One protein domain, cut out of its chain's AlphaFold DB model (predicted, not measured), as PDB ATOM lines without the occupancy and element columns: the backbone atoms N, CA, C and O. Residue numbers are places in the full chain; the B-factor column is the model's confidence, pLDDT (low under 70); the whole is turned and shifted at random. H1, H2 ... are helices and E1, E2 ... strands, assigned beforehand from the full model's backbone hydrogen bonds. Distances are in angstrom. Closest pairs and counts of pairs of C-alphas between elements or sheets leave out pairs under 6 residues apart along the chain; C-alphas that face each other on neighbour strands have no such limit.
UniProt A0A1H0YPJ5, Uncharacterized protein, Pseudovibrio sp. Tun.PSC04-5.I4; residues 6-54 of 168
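Overview. This is residues 6 to 54 of the 168 residues of an uncharacterized protein of Pseudovibrio sp. Tun.PSC04-5.I4 (UniProt A0A1H0YPJ5). A small sheet of three short strands, E2, E1 and E3, sits in the middle of an elongated domain; from one end of it a wide loop sticks out with residues 19 to 28, which hold the small helix H1, and at the other end is a small separate hairpin, E4 and E5. The printed part has 49 residues, with one named helix and five named strands in the order E1, E2, H1, E3, E4, E5; 22 residues are in named elements, under half, and the class is mostly strand. The three-stranded sheet has the order E2, E1, E3 and the two-stranded one the order E4, E5, both antiparallel throughout. The whole is only just compact, close to loose, with a radius of gyration of the C-alphas of 11.1 A and spans of 33 by 21 by 15 A.

Along the chain. Find C-alpha 6 at (159.937, 143.392, 81.045); there E1 begins, residues 6 to 9, 10.6 A from first to last C-alpha. E2 is residues 13 to 17, the longest strand, 13.9 A from C-alpha 13 to C-alpha 17. E3, residues 34 to 36, is 6.2 A long. Look for H1, residues 23 to 26 and 5.0 A long, from C-alpha 23 at (173.695, 145.839, 74.546). E4, residues 44 to 46, is 6.9 A long, and E5, residues 51 to 53, is 6.6 A long and ends with C-alpha 53 at (144.486, 137.993, 84.006).

Arrangement. Begin at E1, the inner strand. It forms a hairpin with E2, antiparallel at 152 degrees between directions; C-alphas 14 and 8 face each other at 4.5 A, and you will find N 13 and O 9 within hydrogen-bond range at 2.8 A. E3, the other edge strand, is antiparallel to E1 at 138 degrees, with N 8 and O 34 2.9 A apart. E2, H1 and E3 make a split strand-helix-strand unit, two strands running the same way with E1 between them in the sheet, and its crossover is right-handed. H1 is not on the sheet and is apart from E1; it is too short for any O i to N i+4 pair, but its one O i to N i+3 pair is within range. Toward the other end, the closest C-alphas of E1 and E4 are those of Phe 8 and Trp 46, 7.9 A apart. In the hairpin of E4 and E5, antiparallel at 142 degrees, N 45 and O 52 are 2.8 A apart. E3 and E4 are only just apart, 8.5 A at the closest.

Size, cuts and confidence. The two C-alphas farthest apart, those of Asp 24 and Glu 54, are 33.3 A from each other. Without residues 19 to 28, which stand free, the body spans 26 by 22 by 14 A. The printed part has no cut, and none of its links is long. The mean pLDDT of the printed part is 88.9, and no printed residue is under 70.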
ATOM      1  N   GLY A   6     160.564 144.678  81.311       93.44
ATOM      2  CA  GLY A   6     159.937 143.392  81.045       93.44
ATOM      3  C   GLY A   6     160.270 142.893  79.646       93.44
ATOM      4  O   GLY A   6     160.278 143.668  78.692       93.44
ATOM      5  N   TYR A   7     160.511 141.596  79.529       94.75
ATOM      6  CA  TYR A   7     160.775 140.923  78.263       94.75
ATOM      7  C   TYR A   7     159.935 139.651  78.183       94.75
ATOM      8  O   TYR A   7     159.681 139.005  79.203       94.75
ATOM      9  N   PHE A   8     159.479 139.308  76.982       94.19
ATOM     10  CA  PHE A   8     158.678 138.116  76.731       94.19
ATOM     11  C   PHE A   8     159.179 137.379  75.492       94.19
ATOM     12  O   PHE A   8     159.458 138.002  74.466       94.19
ATOM     13  N   HIS A   9     159.226 136.054  75.580       94.19
ATOM     14  CA  HIS A   9     159.450 135.157  74.453       94.19
ATOM     15  C   HIS A   9     158.343 134.088  74.422       94.19
ATOM     16  O   HIS A   9     158.053 133.517  75.476       94.19
ATOM     17  N   PRO A  10     157.746 133.757  73.258       86.31
ATOM     18  CA  PRO A  10     156.661 132.772  73.173       86.31
ATOM     19  C   PRO A  10     156.997 131.405  73.786       86.31
ATOM     20  O   PRO A  10     156.137 130.792  74.414       86.31
ATOM     21  N   ASP A  11     158.249 130.956  73.642       89.62
ATOM     22  CA  ASP A  11     158.696 129.648  74.141       89.62
ATOM     23  C   ASP A  11     159.326 129.685  75.545       89.62
ATOM     24  O   ASP A  11     159.351 128.661  76.225       89.62
ATOM     25  N   GLU A  12     159.842 130.837  76.000       91.06
ATOM     26  CA  GLU A  12     160.553 130.943  77.295       91.06
ATOM     27  C   GLU A  12     159.741 131.671  78.376       91.06
ATOM     28  O   GLU A  12     160.053 131.590  79.565       91.06
ATOM     29  N   GLY A  13     158.659 132.347  77.987       89.94
ATOM     30  CA  GLY A  13     157.797 133.102  78.884       89.94
ATOM     31  C   GLY A  13     158.332 134.499  79.202       89.94
ATOM     32  O   GLY A  13     159.037 135.119  78.409       89.94
ATOM     33  N   TYR A  14     157.919 135.027  80.357       93.31
ATOM     34  CA  TYR A  14     158.233 136.383  80.809       93.31
ATOM     35  C   TYR A  14     159.418 136.408  81.776       93.31
ATOM     36  O   TYR A  14     159.461 135.621  82.726       93.31
ATOM     37  N   TRP A  15     160.301 137.392  81.619       93.50
ATOM     38  CA  TRP A  15     161.289 137.756  82.632       93.50
ATOM     39  C   TRP A  15     161.429 139.270  82.771       93.50
ATOM     40  O   TRP A  15     161.006 140.059  81.926       93.50
ATOM     41  N   GLN A  16     162.038 139.678  83.882       94.12
ATOM     42  CA  GLN A  16     162.207 141.074  84.249       94.12
ATOM     43  C   GLN A  16     163.631 141.333  84.716       94.12
ATOM     44  O   GLN A  16     164.250 140.511  85.392       94.12
ATOM     45  N   THR A  17     164.131 142.514  84.385       93.25
ATOM     46  CA  THR A  17     165.419 143.014  84.862       93.25
ATOM     47  C   THR A  17     165.202 144.150  85.856       93.25
ATOM     48  O   THR A  17     164.222 144.891  85.773       93.25
ATOM     49  N   THR A  18     166.109 144.288  86.825       89.75
ATOM     50  CA  THR A  18     166.048 145.335  87.862       89.75
ATOM     51  C   THR A  18     166.646 146.675  87.408       89.75
ATOM     52  O   THR A  18     166.744 147.613  88.200       89.75
ATOM     53  N   GLY A  19     167.047 146.781  86.138       87.31
ATOM     54  CA  GLY A  19     167.669 147.951  85.523       87.31
ATOM     55  C   GLY A  19     167.803 147.785  84.008       87.31
ATOM     56  O   GLY A  19     167.487 146.726  83.478       87.31
ATOM     57  N   GLU A  20     168.295 148.817  83.319       86.75
ATOM     58  CA  GLU A  20     168.481 148.791  81.864       86.75
ATOM     59  C   GLU A  20     169.599 147.807  81.465       86.75
ATOM     60  O   GLU A  20     170.743 147.980  81.908       86.75
ATOM     61  N   PRO A  21     169.304 146.764  80.666       88.00
ATOM     62  CA  PRO A  21     170.319 145.813  80.227       88.00
ATOM     63  C   PRO A  21     171.286 146.459  79.233       88.00
ATOM     64  O   PRO A  21     170.879 147.217  78.356       88.00
ATOM     65  N   GLY A  22     172.574 146.128  79.341       89.06
ATOM     66  CA  GLY A  22     173.559 146.516  78.331       89.06
ATOM     67  C   GLY A  22     173.332 145.797  76.997       89.06
ATOM     68  O   GLY A  22     172.738 144.719  76.956       89.06
ATOM     69  N   GLU A  23     173.861 146.363  75.912       88.62
ATOM     70  CA  GLU A  23     173.695 145.839  74.546       88.62
ATOM     71  C   GLU A  23     174.196 144.391  74.399       88.62
ATOM     72  O   GLU A  23     173.528 143.567  73.781       88.62
ATOM     73  N   ASP A  24     175.305 144.036  75.059       90.94
ATOM     74  CA  ASP A  24     175.833 142.664  75.072       90.94
ATOM     75  C   ASP A  24     174.840 141.646  75.664       90.94
ATOM     76  O   ASP A  24     174.802 140.492  75.240       90.94
ATOM     77  N   ILE A  25     174.021 142.069  76.634       90.50
ATOM     78  CA  ILE A  25     172.990 141.227  77.250       90.50
ATOM     79  C   ILE A  25     171.768 141.136  76.340       90.50
ATOM     80  O   ILE A  25     171.255 140.039  76.141       90.50
ATOM     81  N   LEU A  26     171.334 142.252  75.747       89.19
ATOM     82  CA  LEU A  26     170.216 142.260  74.796       89.19
ATOM     83  C   LEU A  26     170.503 141.360  73.586       89.19
ATOM     84  O   LEU A  26     169.640 140.588  73.183       89.19
ATOM     85  N   ASN A  27     171.735 141.382  73.072       91.19
ATOM     86  CA  ASN A  27     172.176 140.527  71.965       91.19
ATOM     87  C   ASN A  27     172.271 139.039  72.339       91.19
ATOM     88  O   ASN A  27     172.381 138.193  71.456       91.19
ATOM     89  N   SER A  28     172.266 138.713  73.636       92.25
ATOM     90  CA  SER A  28     172.240 137.329  74.121       92.25
ATOM     91  C   SER A  28     170.824 136.764  74.252       92.25
ATOM     92  O   SER A  28     170.677 135.566  74.496       92.25
ATOM     93  N   TYR A  29     169.791 137.604  74.121       93.50
ATOM     94  CA  TYR A  29     168.406 137.158  74.231       93.50
ATOM     95  C   TYR A  29     167.993 136.341  73.001       93.50
ATOM     96  O   TYR A  29     168.444 136.638  71.893       93.50
ATOM     97  N   PRO A  30     167.134 135.321  73.174       94.31
ATOM     98  CA  PRO A  30     166.646 134.516  72.061       94.31
ATOM     99  C   PRO A  30     165.955 135.365  70.988       94.31
ATOM    100  O   PRO A  30     165.209 136.301  71.303       94.31
ATOM    101  N   ASP A  31     166.162 135.001  69.722       92.56
ATOM    102  CA  ASP A  31     165.446 135.596  68.592       92.56
ATOM    103  C   ASP A  31     163.933 135.438  68.783       92.56
ATOM    104  O   ASP A  31     163.441 134.329  68.957       92.56
ATOM    105  N   GLY A  32     163.189 136.543  68.713       90.56
ATOM    106  CA  GLY A  32     161.750 136.566  69.012       90.56
ATOM    107  C   GLY A  32     161.412 137.148  70.385       90.56
ATOM    108  O   GLY A  32     160.235 137.317  70.702       90.56
ATOM    109  N   THR A  33     162.424 137.511  71.178       93.88
ATOM    110  CA  THR A  33     162.225 138.262  72.419       93.88
ATOM    111  C   THR A  33     161.737 139.675  72.113       93.88
ATOM    112  O   THR A  33     162.346 140.396  71.321       93.88
ATOM    113  N   VAL A  34     160.665 140.095  72.783       93.56
ATOM    114  CA  VAL A  34     160.114 141.453  72.689       93.56
ATOM    115  C   VAL A  34     160.129 142.142  74.050       93.56
ATOM    116  O   VAL A  34     159.899 141.510  75.081       93.56
ATOM    117  N   GLU A  35     160.400 143.449  74.061       93.75
ATOM    118  CA  GLU A  35     160.194 144.275  75.254       93.75
ATOM    119  C   GLU A  35     158.690 144.487  75.460       93.75
ATOM    120  O   GLU A  35     157.976 144.892  74.542       93.75
ATOM    121  N   VAL A  36     158.216 144.217  76.674       93.88
ATOM    122  CA  VAL A  36     156.809 144.346  77.077       93.88
ATOM    123  C   VAL A  36     156.706 145.191  78.352       93.88
ATOM    124  O   VAL A  36     157.681 145.296  79.107       93.88
ATOM    125  N   PRO A  37     155.541 145.799  78.651       94.00
ATOM    126  CA  PRO A  37     155.309 146.443  79.940       94.00
ATOM    127  C   PRO A  37     155.628 145.499  81.103       94.00
ATOM    128  O   PRO A  37     155.427 144.290  81.007       94.00
ATOM    129  N   VAL A  38     156.094 146.040  82.230       92.62
ATOM    130  CA  VAL A  38     156.340 145.234  83.436       92.62
ATOM    131  C   VAL A  38     155.048 144.550  83.879       92.62
ATOM    132  O   VAL A  38     153.981 145.172  83.885       92.62
ATOM    133  N   LYS A  39     155.153 143.269  84.244       91.56
ATOM    134  CA  LYS A  39     154.014 142.447  84.641       91.56
ATOM    135  C   LYS A  39     153.360 143.040  85.902       91.56
ATOM    136  O   LYS A  39     154.031 143.142  86.928       91.56
ATOM    137  N   PRO A  40     152.073 143.439  85.855       88.25
ATOM    138  CA  PRO A  40     151.441 144.175  86.950       88.25
ATOM    139  C   PRO A  40     151.142 143.297  88.172       88.25
ATOM    140  O   PRO A  40     151.219 143.773  89.303       88.25
ATOM    141  N   ILE A  41     150.790 142.026  87.951       80.81
ATOM    142  CA  ILE A  41     150.417 141.050  88.984       80.81
ATOM    143  C   ILE A  41     150.894 139.651  88.590       80.81
ATOM    144  O   ILE A  41     151.070 139.363  87.414       80.81
ATOM    145  N   SER A  42     151.088 138.750  89.550       80.69
ATOM    146  CA  SER A  42     151.594 137.397  89.270       80.69
ATOM    147  C   SER A  42     150.653 136.545  88.402       80.69
ATOM    148  O   SER A  42     151.149 135.750  87.604       80.69
ATOM    149  N   ASP A  43     149.341 136.779  88.478       79.44
ATOM    150  CA  ASP A  43     148.293 135.965  87.839       79.44
ATOM    151  C   ASP A  43     147.865 136.495  86.456       79.44
ATOM    152  O   ASP A  43     146.708 136.370  86.078       79.44
ATOM    153  N   CYS A  44     148.753 137.142  85.700       83.56
ATOM    154  CA  CYS A  44     148.465 137.550  84.320       83.56
ATOM    155  C   CYS A  44     149.463 136.968  83.310       83.56
ATOM    156  O   CYS A  44     150.648 136.801  83.612       83.56
ATOM    157  N   SER A  45     149.000 136.688  82.098       83.56
ATOM    158  CA  SER A  45     149.813 136.286  80.953       83.56
ATOM    159  C   SER A  45     149.774 137.357  79.867       83.56
ATOM    160  O   SER A  45     148.881 138.202  79.832       83.56
ATOM    161  N   TRP A  46     150.813 137.383  79.036       87.38
ATOM    162  CA  TRP A  46     150.907 138.308  77.913       87.38
ATOM    163  C   TRP A  46     150.181 137.700  76.713       87.38
ATOM    164  O   TRP A  46     150.547 136.605  76.283       87.38
ATOM    165  N   ASP A  47     149.174 138.383  76.166       83.38
ATOM    166  CA  ASP A  47     148.417 137.902  74.994       83.38
ATOM    167  C   ASP A  47     149.013 138.354  73.646       83.38
ATOM    168  O   ASP A  47     148.492 138.030  72.578       83.38
ATOM    169  N   GLY A  48     150.122 139.101  73.696       83.31
ATOM    170  CA  GLY A  48     150.761 139.741  72.548       83.31
ATOM    171  C   GLY A  48     150.592 141.261  72.525       83.31
ATOM    172  O   GLY A  48     151.426 141.939  71.925       83.31
ATOM    173  N   THR A  49     149.573 141.792  73.201       86.56
ATOM    174  CA  THR A  49     149.255 143.228  73.240       86.56
ATOM    175  C   THR A  49     149.142 143.758  74.666       86.56
ATOM    176  O   THR A  49     149.644 144.848  74.936       86.56
ATOM    177  N   ASP A  50     148.526 142.996  75.569       87.00
ATOM    178  CA  ASP A  50     148.235 143.400  76.940       87.00
ATOM    179  C   ASP A  50     148.463 142.259  77.949       87.00
ATOM    180  O   ASP A  50     148.532 141.068  77.624       87.00
ATOM    181  N   TRP A  51     148.579 142.642  79.225       88.00
ATOM    182  CA  TRP A  51     148.572 141.703  80.345       88.00
ATOM    183  C   TRP A  51     147.139 141.288  80.670       88.00
ATOM    184  O   TRP A  51     146.375 142.069  81.243       88.00
ATOM    185  N   VAL A  52     146.791 140.043  80.362       81.50
ATOM    186  CA  VAL A  52     145.470 139.471  80.629       81.50
ATOM    187  C   VAL A  52     145.548 138.620  81.885       81.50
ATOM    188  O   VAL A  52     146.411 137.756  82.003       81.50
ATOM    189  N   LEU A  53     144.657 138.866  82.846       78.50
ATOM    190  CA  LEU A  53     144.486 137.993  84.006       78.50
ATOM    191  C   LEU A  53     144.258 136.557  83.527       78.50
ATOM    192  O   LEU A  53     143.283 136.276  82.829       78.50
ATOM    193  N   GLU A  54     145.138 135.647  83.926       70.94
ATOM    194  CA  GLU A  54     144.864 134.228  83.814       70.94
ATOM    195  C   GLU A  54     143.714 133.949  84.769       70.94
ATOM    196  O   GLU A  54     143.868 134.001  85.992       70.94
TER     197      GLU A  54